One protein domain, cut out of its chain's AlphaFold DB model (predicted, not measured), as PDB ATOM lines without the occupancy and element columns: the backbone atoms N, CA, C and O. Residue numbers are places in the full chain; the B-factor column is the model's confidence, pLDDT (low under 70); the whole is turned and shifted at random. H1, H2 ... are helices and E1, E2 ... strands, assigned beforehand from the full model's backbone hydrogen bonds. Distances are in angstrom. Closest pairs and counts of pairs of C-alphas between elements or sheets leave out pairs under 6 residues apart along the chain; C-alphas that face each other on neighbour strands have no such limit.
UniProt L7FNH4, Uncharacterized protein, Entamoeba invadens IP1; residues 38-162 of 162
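AT A GLANCE: This is residues 38 to 162 of the 162 residues of an uncharacterized protein of Entamoeba invadens IP1 (UniProt L7FNH4). With little regular structure, the printed part is a loose rod of stacked turns, sheets E1 E2 E3 and E4 E5 E6, both parallel, one after the other. Its 125 residues, under half in named elements, include six strands and three helices, mixed in class. The radius of gyration of the C-alphas is 17.2 A, the spans 54 by 23 by 23 A.

IN THESE COORDINATES: In order come E1, residues 59 to 62, from C-alpha 59 at (24.434, -35.231, 24.057), H1, 65 to 69, E2, 77 to 80, 10.1 A long, H2, 86 to 91, E3, 102 to 104, E4, 107 to 109, H3, 111 to 116, E5, 125 to 127, and E6, 145 to 148, to C-alpha 148 at (53.074, -32.419, 17.915).

HOW THE PARTS SIT: E1 and E2 have N 62 and O 79 within hydrogen-bond range, 2.8 A. E3 runs on into E4 at 62 degrees. H3 has every O i to N i+4 pair within range, H1 0 of 1, H2 0 of 2; for i+3, H1 has 0 of 2, H2 2 of 3.

THE WHOLE: The printed part has no cut; link E5 to E6 is long; 36 residues are under pLDDT 70.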
ATOM      1  N   LYS A  38      14.507 -35.853  15.533       95.56
ATOM      2  CA  LYS A  38      15.149 -37.178  15.578       95.56
ATOM      3  C   LYS A  38      16.577 -37.145  16.128       95.56
ATOM      4  O   LYS A  38      17.167 -38.191  16.385       95.56
ATOM      5  N   PHE A  39      17.163 -35.960  16.261       96.19
ATOM      6  CA  PHE A  39      18.533 -35.801  16.723       96.19
ATOM      7  C   PHE A  39      18.613 -35.809  18.254       96.19
ATOM      8  O   PHE A  39      18.055 -34.938  18.920       96.19
ATOM      9  N   HIS A  40      19.409 -36.739  18.791       95.38
ATOM     10  CA  HIS A  40      19.776 -36.794  20.214       95.38
ATOM     11  C   HIS A  40      21.076 -36.030  20.531       95.38
ATOM     12  O   HIS A  40      21.525 -35.978  21.676       95.38
ATOM     13  N   TYR A  41      21.678 -35.407  19.518       95.19
ATOM     14  CA  TYR A  41      22.833 -34.523  19.630       95.19
ATOM     15  C   TYR A  41      22.747 -33.407  18.587       95.19
ATOM     16  O   TYR A  41      22.074 -33.557  17.573       95.19
ATOM     17  N   ASN A  42      23.441 -32.288  18.794       95.56
ATOM     18  CA  ASN A  42      23.440 -31.197  17.818       95.56
ATOM     19  C   ASN A  42      24.548 -31.385  16.754       95.56
ATOM     20  O   ASN A  42      25.734 -31.265  17.078       95.56
ATOM     21  N   PRO A  43      24.207 -31.616  15.469       95.69
ATOM     22  CA  PRO A  43      25.189 -31.741  14.384       95.69
ATOM     23  C   PRO A  43      25.845 -30.399  14.019       95.69
ATOM     24  O   PRO A  43      26.927 -30.365  13.446       95.69
ATOM     25  N   ILE A  44      25.215 -29.286  14.404       95.19
ATOM     26  CA  ILE A  44      25.690 -27.917  14.178       95.19
ATOM     27  C   ILE A  44      25.803 -27.148  15.502       95.19
ATOM     28  O   ILE A  44      25.172 -27.531  16.496       95.19
ATOM     29  N   PRO A  45      26.573 -26.046  15.558       93.56
ATOM     30  CA  PRO A  45      26.598 -25.173  16.726       93.56
ATOM     31  C   PRO A  45      25.209 -24.617  17.052       93.56
ATOM     32  O   PRO A  45      24.522 -24.068  16.190       93.56
ATOM     33  N   ILE A  46      24.815 -24.720  18.321       92.12
ATOM     34  CA  ILE A  46      23.546 -24.186  18.816       92.12
ATOM     35  C   ILE A  46      23.766 -23.005  19.760       92.12
ATOM     36  O   ILE A  46      24.801 -22.852  20.404       92.12
ATOM     37  N   THR A  47      22.758 -22.147  19.821       90.12
ATOM     38  CA  THR A  47      22.689 -20.958  20.668       90.12
ATOM     39  C   THR A  47      21.455 -21.055  21.557       90.12
ATOM     40  O   THR A  47      20.566 -21.871  21.312       90.12
ATOM     41  N   ARG A  48      21.317 -20.156  22.536       87.94
ATOM     42  CA  ARG A  48      20.098 -20.078  23.364       87.94
ATOM     43  C   ARG A  48      18.820 -19.921  22.532       87.94
ATOM     44  O   ARG A  48      17.772 -20.413  22.931       87.94
ATOM     45  N   LYS A  49      18.903 -19.256  21.373       90.19
ATOM     46  CA  LYS A  49      17.764 -19.057  20.464       90.19
ATOM     47  C   LYS A  49      17.449 -20.306  19.640       90.19
ATOM     48  O   LYS A  49      16.288 -20.530  19.306       90.19
ATOM     49  N   THR A  50      18.468 -21.100  19.310       92.75
ATOM     50  CA  THR A  50      18.348 -22.240  18.391       92.75
ATOM     51  C   THR A  50      18.292 -23.600  19.088       92.75
ATOM     52  O   THR A  50      17.920 -24.581  18.462       92.75
ATOM     53  N   GLN A  51      18.562 -23.679  20.394       90.44
ATOM     54  CA  GLN A  51      18.475 -24.940  21.144       90.44
ATOM     55  C   GLN A  51      17.073 -25.573  21.106       90.44
ATOM     56  O   GLN A  51      16.951 -26.789  21.134       90.44
ATOM     57  N   LYS A  52      16.015 -24.757  20.989       92.19
ATOM     58  CA  LYS A  52      14.617 -25.224  20.936       92.19
ATOM     59  C   LYS A  52      14.308 -26.138  19.743       92.19
ATOM     60  O   LYS A  52      13.323 -26.859  19.793       92.19
ATOM     61  N   TYR A  53      15.125 -26.090  18.688       94.25
ATOM     62  CA  TYR A  53      14.970 -26.941  17.507       94.25
ATOM     63  C   TYR A  53      15.463 -28.376  17.740       94.25
ATOM     64  O   TYR A  53      15.132 -29.253  16.957       94.25
ATOM     65  N   PHE A  54      16.206 -28.627  18.823       93.56
ATOM     66  CA  PHE A  54      16.702 -29.950  19.210       93.56
ATOM     67  C   PHE A  54      16.040 -30.383  20.531       93.56
ATOM     68  O   PHE A  54      16.675 -30.329  21.585       93.56
ATOM     69  N   PRO A  55      14.744 -30.754  20.515       91.94
ATOM     70  CA  PRO A  55      13.980 -31.022  21.736       91.94
ATOM     71  C   PRO A  55      14.449 -32.271  22.494       91.94
ATOM     72  O   PRO A  55      14.335 -32.310  23.716       91.94
ATOM     73  N   ASN A  56      15.009 -33.255  21.785       93.12
ATOM     74  CA  ASN A  56      15.424 -34.552  22.329       93.12
ATOM     75  C   ASN A  56      16.939 -34.628  22.581       93.12
ATOM     76  O   ASN A  56      17.529 -35.703  22.538       93.12
ATOM     77  N   LEU A  57      17.592 -33.482  22.803       91.75
ATOM     78  CA  LEU A  57      19.039 -33.418  22.985       91.75
ATOM     79  C   LEU A  57      19.471 -34.140  24.272       91.75
ATOM     80  O   LEU A  57      19.174 -33.698  25.380       91.75
ATOM     81  N   GLU A  58      20.241 -35.208  24.111       92.75
ATOM     82  CA  GLU A  58      20.850 -35.977  25.199       92.75
ATOM     83  C   GLU A  58      22.347 -35.694  25.313       92.75
ATOM     84  O   GLU A  58      22.893 -35.646  26.418       92.75
ATOM     85  N   THR A  59      22.996 -35.474  24.167       93.06
ATOM     86  CA  THR A  59      24.434 -35.231  24.057       93.06
ATOM     87  C   THR A  59      24.707 -33.861  23.443       93.06
ATOM     88  O   THR A  59      24.337 -33.585  22.303       93.06
ATOM     89  N   LEU A  60      25.375 -32.979  24.186       92.81
ATOM     90  CA  LEU A  60      25.708 -31.634  23.712       92.81
ATOM     91  C   LEU A  60      27.072 -31.623  23.021       92.81
ATOM     92  O   LEU A  60      28.093 -31.882  23.645       92.81
ATOM     93  N   HIS A  61      27.118 -31.245  21.750       93.31
ATOM     94  CA  HIS A  61      28.356 -31.030  21.009       93.31
ATOM     95  C   HIS A  61      28.757 -29.554  21.067       93.31
ATOM     96  O   HIS A  61      28.072 -28.675  20.533       93.31
ATOM     97  N   LEU A  62      29.900 -29.276  21.695       91.38
ATOM     98  CA  LEU A  62      30.492 -27.948  21.778       91.38
ATOM     99  C   LEU A  62      31.566 -27.777  20.702       91.38
ATOM    100  O   LEU A  62      32.663 -28.329  20.791       91.38
ATOM    101  N   TYR A  63      31.257 -26.956  19.702       91.25
ATOM    102  CA  TYR A  63      32.167 -26.648  18.594       91.25
ATOM    103  C   TYR A  63      33.044 -25.415  18.854       91.25
ATOM    104  O   TYR A  63      34.023 -25.198  18.150       91.25
ATOM    105  N   SER A  64      32.727 -24.601  19.872       87.56
ATOM    106  CA  SER A  64      33.530 -23.425  20.238       87.56
ATOM    107  C   SER A  64      33.525 -23.136  21.744       87.56
ATOM    108  O   SER A  64      32.592 -23.493  22.467       87.56
ATOM    109  N   LYS A  65      34.532 -22.393  22.222       79.69
ATOM    110  CA  LYS A  65      34.615 -21.942  23.627       79.69
ATOM    111  C   LYS A  65      33.433 -21.051  24.034       79.69
ATOM    112  O   LYS A  65      33.010 -21.065  25.190       79.69
ATOM    113  N   TYR A  66      32.854 -20.323  23.078       71.06
ATOM    114  CA  TYR A  66      31.756 -19.382  23.308       71.06
ATOM    115  C   TYR A  66      30.394 -20.069  23.517       71.06
ATOM    116  O   TYR A  66      29.496 -19.470  24.110       71.06
ATOM    117  N   SER A  67      30.242 -21.333  23.095       69.25
ATOM    118  CA  SER A  67      29.005 -22.115  23.284       69.25
ATOM    119  C   SER A  67      28.801 -22.672  24.702       69.25
ATOM    120  O   SER A  67      27.741 -23.214  24.997       69.25
ATOM    121  N   SER A  68      29.758 -22.489  25.615       61.19
ATOM    122  CA  SER A  68      29.711 -23.017  26.993       61.19
ATOM    123  C   SER A  68      28.626 -22.400  27.898       61.19
ATOM    124  O   SER A  68      28.376 -22.901  28.989       61.19
ATOM    125  N   LYS A  69      27.940 -21.330  27.464       69.44
ATOM    126  CA  LYS A  69      26.908 -20.612  28.253       69.44
ATOM    127  C   LYS A  69      25.477 -21.140  28.068       69.44
ATOM    128  O   LYS A  69      24.515 -20.435  28.415       69.44
ATOM    129  N   LEU A  70      25.324 -22.314  27.464       75.88
ATOM    130  CA  LEU A  70      24.034 -22.975  27.276       75.88
ATOM    131  C   LEU A  70      23.633 -23.716  28.553       75.88
ATOM    132  O   LEU A  70      24.474 -24.301  29.227       75.88
ATOM    133  N   SER A  71      22.347 -23.673  28.891       72.50
ATOM    134  CA  SER A  71      21.799 -24.362  30.058       72.50
ATOM    135  C   SER A  71      20.702 -25.313  29.610       72.50
ATOM    136  O   SER A  71      19.681 -24.871  29.079       72.50
ATOM    137  N   PHE A  72      20.901 -26.597  29.873       77.69
ATOM    138  CA  PHE A  72      19.937 -27.652  29.593       77.69
ATOM    139  C   PHE A  72      19.433 -28.241  30.911       77.69
ATOM    140  O   PHE A  72      20.164 -28.271  31.903       77.69
ATOM    141  N   LYS A  73      18.164 -28.672  30.931       71.56
ATOM    142  CA  LYS A  73      17.545 -29.264  32.130       71.56
ATOM    143  C   LYS A  73      18.189 -30.602  32.500       71.56
ATOM    144  O   LYS A  73      18.354 -30.882  33.679       71.56
ATOM    145  N   LYS A  74      18.549 -31.404  31.497       72.75
ATOM    146  CA  LYS A  74      19.217 -32.695  31.651       72.75
ATOM    147  C   LYS A  74      20.098 -32.925  30.425       72.75
ATOM    148  O   LYS A  74      19.606 -32.792  29.310       72.75
ATOM    149  N   LEU A  75      21.373 -33.225  30.642       83.75
ATOM    150  CA  LEU A  75      22.286 -33.729  29.618       83.75
ATOM    151  C   LEU A  75      22.846 -35.049  30.114       83.75
ATOM    152  O   LEU A  75      23.213 -35.163  31.284       83.75
ATOM    153  N   TYR A  76      22.913 -36.029  29.225       86.75
ATOM    154  CA  TYR A  76      23.574 -37.290  29.517       86.75
ATOM    155  C   TYR A  76      25.075 -37.161  29.306       86.75
ATOM    156  O   TYR A  76      25.832 -37.610  30.159       86.75
ATOM    157  N   SER A  77      25.504 -36.497  28.228       90.12
ATOM    158  CA  SER A  77      26.926 -36.301  27.941       90.12
ATOM    159  C   SER A  77      27.221 -35.001  27.190       90.12
ATOM    160  O   SER A  77      26.326 -34.344  26.646       90.12
ATOM    161  N   VAL A  78      28.493 -34.604  27.182       89.62
ATOM    162  CA  VAL A  78      28.985 -33.441  26.436       89.62
ATOM    163  C   VAL A  78      30.228 -33.835  25.652       89.62
ATOM    164  O   VAL A  78      31.151 -34.422  26.198       89.62
ATOM    165  N   VAL A  79      30.280 -33.457  24.377       90.06
ATOM    166  CA  VAL A  79      31.424 -33.686  23.494       90.06
ATOM    167  C   VAL A  79      32.052 -32.348  23.121       90.06
ATOM    168  O   VAL A  79      31.425 -31.510  22.473       90.06
ATOM    169  N   VAL A  80      33.312 -32.146  23.496       89.12
ATOM    170  CA  VAL A  80      34.080 -30.931  23.210       89.12
ATOM    171  C   VAL A  80      34.950 -31.152  21.974       89.12
ATOM    172  O   VAL A  80      35.859 -31.980  21.989       89.12
ATOM    173  N   HIS A  81      34.677 -30.420  20.888       89.44
ATOM    174  CA  HIS A  81      35.392 -30.578  19.609       89.44
ATOM    175  C   HIS A  81      36.599 -29.645  19.471       89.44
ATOM    176  O   HIS A  81      37.538 -29.965  18.746       89.44
ATOM    177  N   PHE A  82      36.593 -28.497  20.151       86.88
ATOM    178  CA  PHE A  82      37.704 -27.544  20.107       86.88
ATOM    179  C   PHE A  82      38.854 -27.959  21.031       86.88
ATOM    180  O   PHE A  82      38.666 -28.721  21.973       86.88
ATOM    181  N   ASN A  83      40.044 -27.414  20.772       85.44
ATOM    182  CA  ASN A  83      41.233 -27.702  21.564       85.44
ATOM    183  C   ASN A  83      41.134 -27.122  22.991       85.44
ATOM    184  O   ASN A  83      40.889 -25.918  23.169       85.44
ATOM    185  N   VAL A  84      41.342 -27.974  23.997       84.31
ATOM    186  CA  VAL A  84      41.318 -27.624  25.424       84.31
ATOM    187  C   VAL A  84      42.690 -27.880  26.032       84.31
ATOM    188  O   VAL A  84      43.183 -29.003  25.985       84.31
ATOM    189  N   LYS A  85      43.299 -26.858  26.643       84.44
ATOM    190  CA  LYS A  85      44.526 -27.043  27.427       84.44
ATOM    191  C   LYS A  85      44.224 -27.935  28.625       84.44
ATOM    192  O   LYS A  85      43.229 -27.702  29.311       84.44
ATOM    193  N   PHE A  86      45.095 -28.901  28.911       78.81
ATOM    194  CA  PHE A  86      44.932 -29.809  30.054       78.81
ATOM    195  C   PHE A  86      44.648 -29.054  31.367       78.81
ATOM    196  O   PHE A  86      43.761 -29.421  32.134       78.81
ATOM    197  N   ASP A  87      45.325 -27.922  31.564       79.81
ATOM    198  CA  ASP A  87      45.196 -27.066  32.751       79.81
ATOM    199  C   ASP A  87      43.814 -26.422  32.925       79.81
ATOM    200  O   ASP A  87      43.464 -25.977  34.020       79.81
ATOM    201  N   ASP A  88      43.035 -26.356  31.847       80.12
ATOM    202  CA  ASP A  88      41.720 -25.731  31.818       80.12
ATOM    203  C   ASP A  88      40.580 -26.751  31.891       80.12
ATOM    204  O   ASP A  88      39.436 -26.339  32.069       80.12
ATOM    205  N   ILE A  89      40.857 -28.061  31.828       78.06
ATOM    206  CA  ILE A  89      39.828 -29.116  31.901       78.06
ATOM    207  C   ILE A  89      38.994 -28.966  33.178       78.06
ATOM    208  O   ILE A  89      37.771 -28.919  33.117       78.06
ATOM    209  N   GLN A  90      39.650 -28.794  34.330       71.62
ATOM    210  CA  GLN A  90      38.961 -28.602  35.614       71.62
ATOM    211  C   GLN A  90      38.187 -27.276  35.690       71.62
ATOM    212  O   GLN A  90      37.228 -27.161  36.448       71.62
ATOM    213  N   LYS A  91      38.587 -26.264  34.908       74.00
ATOM    214  CA  LYS A  91      37.919 -24.954  34.862       74.00
ATOM    215  C   LYS A  91      36.708 -24.958  33.934       74.00
ATOM    216  O   LYS A  91      35.840 -24.094  34.057       74.00
ATOM    217  N   LEU A  92      36.653 -25.900  32.994       72.75
ATOM    218  CA  LEU A  92      35.586 -26.045  32.013       72.75
ATOM    219  C   LEU A  92      34.367 -26.704  32.678       72.75
ATOM    220  O   LEU A  92      33.968 -27.817  32.362       72.75
ATOM    221  N   HIS A  93      33.783 -26.009  33.655       68.50
ATOM    222  CA  HIS A  93      32.598 -26.475  34.359       68.50
ATOM    223  C   HIS A  93      31.377 -26.384  33.437       68.50
ATOM    224  O   HIS A  93      30.826 -25.301  33.210       68.50
ATOM    225  N   ILE A  94      30.949 -27.525  32.898       75.19
ATOM    226  CA  ILE A  94      29.697 -27.624  32.153       75.19
ATOM    227  C   ILE A  94      28.582 -27.894  33.157       75.19
ATOM    228  O   ILE A  94      28.488 -28.973  33.740       75.19
ATOM    229  N   LYS A  95      27.738 -26.885  33.378       71.75
ATOM    230  CA  LYS A  95      26.613 -27.001  34.309       71.75
ATOM    231  C   LYS A  95      25.720 -28.180  33.917       71.75
ATOM    232  O   LYS A  95      25.396 -28.342  32.743       71.75
ATOM    233  N   ASN A  96      25.258 -28.926  34.919       74.12
ATOM    234  CA  ASN A  96      24.305 -30.032  34.774       74.12
ATOM    235  C   ASN A  96      24.819 -31.229  33.946       74.12
ATOM    236  O   ASN A  96      24.008 -31.957  33.376       74.12
ATOM    237  N   CYS A  97      26.138 -31.441  33.876       77.69
ATOM    238  CA  CYS A  97      26.739 -32.646  33.306       77.69
ATOM    239  C   CYS A  97      27.851 -33.163  34.240       77.69
ATOM    240  O   CYS A  97      28.716 -32.368  34.619       77.69
ATOM    241  N   PRO A  98      27.830 -34.447  34.646       80.00
ATOM    242  CA  PRO A  98      28.924 -35.051  35.407       80.00
ATOM    243  C   PRO A  98      30.246 -34.975  34.641       80.00
ATOM    244  O   PRO A  98      30.257 -35.082  33.414       80.00
ATOM    245  N   VAL A  99      31.362 -34.807  35.355       77.19
ATOM    246  CA  VAL A  99      32.691 -34.656  34.735       77.19
ATOM    247  C   VAL A  99      33.071 -35.909  33.947       77.19
ATOM    248  O   VAL A  99      33.624 -35.787  32.857       77.19
ATOM    249  N   GLU A 100      32.713 -37.094  34.447       79.75
ATOM    250  CA  GLU A 100      32.924 -38.372  33.759       79.75
ATOM    251  C   GLU A 100      32.188 -38.485  32.413       79.75
ATOM    252  O   GLU A 100      32.597 -39.261  31.553       79.75
ATOM    253  N   ASN A 101      31.152 -37.673  32.188       84.56
ATOM    254  CA  ASN A 101      30.360 -37.681  30.959       84.56
ATOM    255  C   ASN A 101      30.796 -36.595  29.960       84.56
ATOM    256  O   ASN A 101      30.097 -36.336  28.973       84.56
ATOM    257  N   VAL A 102      31.935 -35.939  30.207       84.94
ATOM    258  CA  VAL A 102      32.525 -34.963  29.289       84.94
ATOM    259  C   VAL A 102      33.642 -35.618  28.485       84.94
ATOM    260  O   VAL A 102      34.700 -35.954  29.010       84.94
ATOM    261  N   LEU A 103      33.428 -35.739  27.177       85.62
ATOM    262  CA  LEU A 103      34.393 -36.292  26.238       85.62
ATOM    263  C   LEU A 103      35.116 -35.172  25.486       85.62
ATOM    264  O   LEU A 103      34.500 -34.355  24.797       85.62
ATOM    265  N   TYR A 104      36.442 -35.160  25.575       84.31
ATOM    266  CA  TYR A 104      37.290 -34.195  24.881       84.31
ATOM    267  C   TYR A 104      37.890 -34.830  23.631       84.31
ATOM    268  O   TYR A 104      38.674 -35.774  23.720       84.31
ATOM    269  N   LYS A 105      37.561 -34.292  22.453       83.94
ATOM    270  CA  LYS A 105      38.158 -34.766  21.198       83.94
ATOM    271  C   LYS A 105      39.585 -34.286  20.992       83.94
ATOM    272  O   LYS A 105      40.285 -34.899  20.210       83.94
ATOM    273  N   ASN A 106      39.987 -33.178  21.611       82.31
ATOM    274  CA  ASN A 106      41.308 -32.586  21.423       82.31
ATOM    275  C   ASN A 106      41.789 -31.981  22.743       82.31
ATOM    276  O   ASN A 106      41.277 -30.940  23.167       82.31
ATOM    277  N   ILE A 107      42.771 -32.623  23.374       79.25
ATOM    278  CA  ILE A 107      43.434 -32.091  24.568       79.25
ATOM    279  C   ILE A 107      44.841 -31.633  24.202       79.25
ATOM    280  O   ILE A 107      45.636 -32.402  23.664       79.25
ATOM    281  N   GLU A 108      45.161 -30.390  24.542       82.50
ATOM    282  CA  GLU A 108      46.508 -29.848  24.455       82.50
ATOM    283  C   GLU A 108      47.289 -30.180  25.732       82.50
ATOM    284  O   GLU A 108      47.000 -29.659  26.816       82.50
ATOM    285  N   ILE A 109      48.278 -31.065  25.596       77.44
ATOM    286  CA  ILE A 109      49.210 -31.441  26.663       77.44
ATOM    287  C   ILE A 109      50.092 -30.236  26.985       77.44
ATOM    288  O   ILE A 109      50.767 -29.726  26.097       77.44
ATOM    289  N   THR A 110      50.117 -29.803  28.247       77.31
ATOM    290  CA  THR A 110      50.913 -28.655  28.707       77.31
ATOM    291  C   THR A 110      52.111 -29.083  29.560       77.31
ATOM    292  O   THR A 110      52.234 -30.228  29.997       77.31
ATOM    293  N   ARG A 111      52.994 -28.132  29.881       73.94
ATOM    294  CA  ARG A 111      54.115 -28.338  30.812       73.94
ATOM    295  C   ARG A 111      53.685 -28.886  32.177       73.94
ATOM    296  O   ARG A 111      54.416 -29.679  32.768       73.94
ATOM    297  N   LYS A 112      52.538 -28.450  32.707       72.88
ATOM    298  CA  LYS A 112      52.043 -28.902  34.017       72.88
ATOM    299  C   LYS A 112      51.688 -30.387  33.979       72.88
ATOM    300  O   LYS A 112      52.072 -31.106  34.896       72.88
ATOM    301  N   TYR A 113      51.066 -30.839  32.892       71.50
ATOM    302  CA  TYR A 113      50.777 -32.253  32.659       71.50
ATOM    303  C   TYR A 113      52.045 -33.119  32.647       71.50
ATOM    304  O   TYR A 113      52.103 -34.134  33.339       71.50
ATOM    305  N   ILE A 114      53.085 -32.695  31.913       70.62
ATOM    306  CA  ILE A 114      54.354 -33.441  31.816       70.62
ATOM    307  C   ILE A 114      54.973 -33.663  33.201       70.62
ATOM    308  O   ILE A 114      55.510 -34.732  33.477       70.62
ATOM    309  N   LYS A 115      54.867 -32.670  34.090       69.69
ATOM    310  CA  LYS A 115      55.371 -32.773  35.465       69.69
ATOM    311  C   LYS A 115      54.536 -33.700  36.352       69.69
ATOM    312  O   LYS A 115      55.087 -34.254  37.294       69.69
ATOM    313  N   SER A 116      53.232 -33.839  36.099       68.75
ATOM    314  CA  SER A 116      52.328 -34.625  36.948       68.75
ATOM    315  C   SER A 116      52.178 -36.091  36.533       68.75
ATOM    316  O   SER A 116      51.718 -36.877  37.351       68.75
ATOM    317  N   GLN A 117      52.508 -36.457  35.286       61.94
ATOM    318  CA  GLN A 117      52.431 -37.820  34.713       61.94
ATOM    319  C   GLN A 117      51.092 -38.583  34.862       61.94
ATOM    320  O   GLN A 117      50.988 -39.740  34.463       61.94
ATOM    321  N   GLN A 118      50.029 -37.956  35.362       61.72
ATOM    322  CA  GLN A 118      48.689 -38.540  35.397       61.72
ATOM    323  C   GLN A 118      48.014 -38.369  34.031       61.72
ATOM    324  O   GLN A 118      47.426 -37.325  33.744       61.72
ATOM    325  N   LEU A 119      48.140 -39.380  33.166       55.53
ATOM    326  CA  LEU A 119      47.427 -39.465  31.889       55.53
ATOM    327  C   LEU A 119      45.908 -39.363  32.109       55.53
ATOM    328  O   LEU A 119      45.378 -40.159  32.885       55.53
ATOM    329  N   PRO A 120      45.167 -38.458  31.433       51.88
ATOM    330  CA  PRO A 120      43.730 -38.624  31.346       51.88
ATOM    331  C   PRO A 120      43.443 -39.838  30.448       51.88
ATOM    332  O   PRO A 120      44.116 -40.027  29.426       51.88
ATOM    333  N   PRO A 121      42.454 -40.660  30.815       50.22
ATOM    334  CA  PRO A 121      42.089 -41.825  30.038       50.22
ATOM    335  C   PRO A 121      41.485 -41.364  28.704       50.22
ATOM    336  O   PRO A 121      40.592 -40.525  28.658       50.22
ATOM    337  N   GLU A 122      42.010 -41.909  27.609       53.97
ATOM    338  CA  GLU A 122      41.300 -42.031  26.328       53.97
ATOM    339  C   GLU A 122      40.908 -40.752  25.557       53.97
ATOM    340  O   GLU A 122      39.904 -40.745  24.849       53.97
ATOM    341  N   ALA A 123      41.724 -39.696  25.574       58.16
ATOM    342  CA  ALA A 123      41.550 -38.571  24.643       58.16
ATOM    343  C   ALA A 123      42.455 -38.681  23.403       58.16
ATOM    344  O   ALA A 123      43.457 -39.396  23.414       58.16
ATOM    345  N   PHE A 124      42.121 -37.950  22.335       57.72
ATOM    346  CA  PHE A 124      43.097 -37.635  21.291       57.72
ATOM    347  C   PHE A 124      43.879 -36.376  21.686       57.72
ATOM    348  O   PHE A 124      43.303 -35.387  22.158       57.72
ATOM    349  N   PHE A 125      45.196 -36.415  21.506       63.50
ATOM    350  CA  PHE A 125      46.103 -35.426  22.085       63.50
ATOM    351  C   PHE A 125      46.811 -34.582  21.026       63.50
ATOM    352  O   PHE A 125      47.247 -35.093  19.997       63.50
ATOM    353  N   ASN A 126      47.004 -33.301  21.334       62.09
ATOM    354  CA  ASN A 126      47.956 -32.425  20.662       62.09
ATOM    355  C   ASN A 126      49.015 -31.989  21.681       62.09
ATOM    356  O   ASN A 126      48.683 -31.620  22.806       62.09
ATOM    357  N   VAL A 127      50.295 -32.019  21.322       64.31
ATOM    358  CA  VAL A 127      51.361 -31.550  22.225       64.31
ATOM    359  C   VAL A 127      51.499 -30.033  22.100       64.31
ATOM    360  O   VAL A 127      51.638 -29.526  20.986       64.31
ATOM    361  N   SER A 128      51.427 -29.287  23.211       70.06
ATOM    362  CA  SER A 128      51.461 -27.818  23.169       70.06
ATOM    363  C   SER A 128      52.798 -27.266  22.688       70.06
ATOM    364  O   SER A 128      53.837 -27.921  22.750       70.06
ATOM    365  N   HIS A 129      52.780 -26.011  22.247       63.38
ATOM    366  CA  HIS A 129      53.989 -25.224  22.004       63.38
ATOM    367  C   HIS A 129      54.684 -24.786  23.308       63.38
ATOM    368  O   HIS A 129      55.841 -24.385  23.278       63.38
ATOM    369  N   ASP A 130      54.003 -24.899  24.454       65.19
ATOM    370  CA  ASP A 130      54.441 -24.394  25.765       65.19
ATOM    371  C   ASP A 130      55.406 -25.347  26.513       65.19
ATOM    372  O   ASP A 130      55.615 -25.220  27.722       65.19
ATOM    373  N   ILE A 131      55.984 -26.334  25.821       67.25
ATOM    374  CA  ILE A 131      56.841 -27.392  26.394       67.25
ATOM    375  C   ILE A 131      58.348 -27.066  26.217       67.25
ATOM    376  O   ILE A 131      59.222 -27.909  26.372       67.25
ATOM    377  N   TYR A 132      58.678 -25.798  25.980       65.38
ATOM    378  CA  TYR A 132      60.048 -25.295  25.865       65.38
ATOM    379  C   TYR A 132      60.723 -25.107  27.251       65.38
ATOM    380  O   TYR A 132      60.064 -24.798  28.250       65.38
ATOM    381  N   TYR A 133      62.051 -25.285  27.331       60.41
ATOM    382  CA  TYR A 133      62.878 -25.124  28.552       60.41
ATOM    383  C   TYR A 133      62.450 -25.992  29.748       60.41
ATOM    384  O   TYR A 133      62.285 -25.519  30.886       60.41
ATOM    385  N   ILE A 134      62.254 -27.285  29.509       67.75
ATOM    386  CA  ILE A 134      62.097 -28.276  30.574       67.75
ATOM    387  C   ILE A 134      63.314 -29.191  30.529       67.75
ATOM    388  O   ILE A 134      63.717 -29.637  29.457       67.75
ATOM    389  N   ASN A 135      63.878 -29.504  31.698       68.06
ATOM    390  CA  ASN A 135      64.907 -30.535  31.825       68.06
ATOM    391  C   ASN A 135      64.244 -31.922  31.728       68.06
ATOM    392  O   ASN A 135      64.137 -32.660  32.705       68.06
ATOM    393  N   LEU A 136      63.648 -32.188  30.566       69.50
ATOM    394  CA  LEU A 136      62.911 -33.395  30.240       69.50
ATOM    395  C   LEU A 136      63.878 -34.327  29.518       69.50
ATOM    396  O   LEU A 136      64.274 -34.036  28.395       69.50
ATOM    397  N   THR A 137      64.288 -35.409  30.173       66.31
ATOM    398  CA  THR A 137      65.233 -36.376  29.598       66.31
ATOM    399  C   THR A 137      64.515 -37.438  28.771       66.31
ATOM    400  O   THR A 137      64.997 -37.790  27.697       66.31
ATOM    401  N   ASN A 138      63.331 -37.867  29.230       65.06
ATOM    402  CA  ASN A 138      62.462 -38.841  28.574       65.06
ATOM    403  C   ASN A 138      61.005 -38.349  28.562       65.06
ATOM    404  O   ASN A 138      60.501 -37.843  29.568       65.06
ATOM    405  N   PHE A 139      60.316 -38.537  27.436       71.81
ATOM    406  CA  PHE A 139      58.877 -38.322  27.290       71.81
ATOM    407  C   PHE A 139      58.297 -39.485  26.496       71.81
ATOM    408  O   PHE A 139      58.748 -39.743  25.380       71.81
ATOM    409  N   VAL A 140      57.317 -40.165  27.087       70.69
ATOM    410  CA  VAL A 140      56.560 -41.219  26.411       70.69
ATOM    411  C   VAL A 140      55.317 -40.584  25.816       70.69
ATOM    412  O   VAL A 140      54.485 -40.025  26.538       70.69
ATOM    413  N   VAL A 141      55.207 -40.647  24.496       68.56
ATOM    414  CA  VAL A 141      54.072 -40.113  23.755       68.56
ATOM    415  C   VAL A 141      52.849 -41.003  24.028       68.56
ATOM    416  O   VAL A 141      52.901 -42.212  23.797       68.56
ATOM    417  N   PRO A 142      51.717 -40.456  24.511       69.00
ATOM    418  CA  PRO A 142      50.506 -41.253  24.692       69.00
ATOM    419  C   PRO A 142      50.031 -41.882  23.369       69.00
ATOM    420  O   PRO A 142      50.067 -41.228  22.328       69.00
ATOM    421  N   GLN A 143      49.481 -43.103  23.414       64.88
ATOM    422  CA  GLN A 143      49.086 -43.910  22.235       64.88
ATOM    423  C   GLN A 143      47.995 -43.295  21.317       64.88
ATOM    424  O   GLN A 143      47.561 -43.931  20.362       64.88
ATOM    425  N   LYS A 144      47.535 -42.062  21.574       71.19
ATOM    426  CA  LYS A 144      46.494 -41.352  20.802       71.19
ATOM    427  C   LYS A 144      46.862 -39.890  20.486       71.19
ATOM    428  O   LYS A 144      45.984 -39.033  20.374       71.19
ATOM    429  N   VAL A 145      48.152 -39.565  20.378       70.62
ATOM    430  CA  VAL A 145      48.595 -38.236  19.914       70.62
ATOM    431  C   VAL A 145      48.337 -38.084  18.412       70.62
ATOM    432  O   VAL A 145      48.816 -38.879  17.612       70.62
ATOM    433  N   LEU A 146      47.574 -37.056  18.035       71.81
ATOM    434  CA  LEU A 146      47.276 -36.701  16.644       71.81
ATOM    435  C   LEU A 146      48.364 -35.821  16.032       71.81
ATOM    436  O   LEU A 146      48.650 -35.930  14.843       71.81
ATOM    437  N   SER A 147      48.940 -34.917  16.828       74.88
ATOM    438  CA  SER A 147      49.974 -34.005  16.348       74.88
ATOM    439  C   SER A 147      50.883 -33.488  17.464       74.88
ATOM    440  O   SER A 147      50.492 -33.370  18.630       74.88
ATOM    441  N   VAL A 148      52.112 -33.143  17.081       75.62
ATOM    442  CA  VAL A 148      53.074 -32.419  17.915       75.62
ATOM    443  C   VAL A 148      53.288 -31.051  17.281       75.62
ATOM    444  O   VAL A 148      53.653 -30.968  16.107       75.62
ATOM    445  N   ASN A 149      53.030 -29.976  18.027       76.81
ATOM    446  CA  ASN A 149      53.184 -28.632  17.484       76.81
ATOM    447  C   ASN A 149      54.657 -28.304  17.207       76.81
ATOM    448  O   ASN A 149      55.590 -28.819  17.831       76.81
ATOM    449  N   ARG A 150      54.881 -27.392  16.256       72.44
ATOM    450  CA  ARG A 150      56.227 -26.894  15.971       72.44
ATOM    451  C   ARG A 150      56.809 -26.275  17.243       72.44
ATOM    452  O   ARG A 150      56.124 -25.526  17.933       72.44
ATOM    453  N   PHE A 151      58.076 -26.575  17.512       74.44
ATOM    454  CA  PHE A 151      58.824 -26.093  18.673       74.44
ATOM    455  C   PHE A 151      58.387 -26.635  20.042       74.44
ATOM    456  O   PHE A 151      58.980 -26.200  21.029       74.44
ATOM    457  N   SER A 152      57.466 -27.608  20.118       72.62
ATOM    458  CA  SER A 152      56.998 -28.194  21.387       72.62
ATOM    459  C   SER A 152      58.130 -28.550  22.352       72.62
ATOM    460  O   SER A 152      58.039 -28.211  23.518       72.62
ATOM    461  N   PHE A 153      59.227 -29.148  21.883       73.25
ATOM    462  CA  PHE A 153      60.351 -29.567  22.737       73.25
ATOM    463  C   PHE A 153      61.618 -28.724  22.542       73.25
ATOM    464  O   PHE A 153      62.733 -29.206  22.746       73.25
ATOM    465  N   SER A 154      61.482 -27.473  22.094       74.50
ATOM    466  CA  SER A 154      62.657 -26.618  21.881       74.50
ATOM    467  C   SER A 154      63.394 -26.390  23.193       74.50
ATOM    468  O   SER A 154      62.780 -26.076  24.215       74.50
ATOM    469  N   TYR A 155      64.721 -26.505  23.148       72.62
ATOM    470  CA  TYR A 155      65.580 -26.326  24.320       72.62
ATOM    471  C   TYR A 155      65.302 -27.327  25.456       72.62
ATOM    472  O   TYR A 155      65.593 -27.042  26.618       72.62
ATOM    473  N   CYS A 156      64.740 -28.497  25.139       72.50
ATOM    474  CA  CYS A 156      64.695 -29.630  26.058       72.50
ATOM    475  C   CYS A 156      65.953 -30.492  25.890       72.50
ATOM    476  O   CYS A 156      66.396 -30.734  24.769       72.50
ATOM    477  N   ALA A 157      66.499 -31.000  26.996       69.62
ATOM    478  CA  ALA A 157      67.642 -31.920  27.002       69.62
ATOM    479  C   ALA A 157      67.219 -33.373  26.682       69.62
ATOM    480  O   ALA A 157      67.633 -34.317  27.354       69.62
ATOM    481  N   MET A 158      66.322 -33.546  25.706       65.75
ATOM    482  CA  MET A 158      65.749 -34.847  25.373       65.75
ATOM    483  C   MET A 158      66.741 -35.699  24.589       65.75
ATOM    484  O   MET A 158      67.210 -35.285  23.531       65.75
ATOM    485  N   ASN A 159      66.987 -36.918  25.071       59.31
ATOM    486  CA  ASN A 159      67.860 -37.878  24.391       59.31
ATOM    487  C   ASN A 159      67.084 -38.787  23.420       59.31
ATOM    488  O   ASN A 159      67.652 -39.271  22.446       59.31
ATOM    489  N   SER A 160      65.786 -39.004  23.662       59.41
ATOM    490  CA  SER A 160      64.898 -39.770  22.778       59.41
ATOM    491  C   SER A 160      63.421 -39.451  23.034       59.41
ATOM    492  O   SER A 160      63.033 -39.178  24.171       59.41
ATOM    493  N   ILE A 161      62.597 -39.535  21.986       60.41
ATOM    494  CA  ILE A 161      61.127 -39.555  22.058       60.41
ATOM    495  C   ILE A 161      60.700 -41.001  21.775       60.41
ATOM    496  O   ILE A 161      61.128 -41.552  20.761       60.41
ATOM    497  N   GLN A 162      59.909 -41.603  22.667       60.00
ATOM    498  CA  GLN A 162      59.367 -42.963  22.519       60.00
ATOM    499  C   GLN A 162      57.844 -42.937  22.437       60.00
ATOM    500  O   GLN A 162      57.228 -42.140  23.184       60.00
TER     501      GLN A 162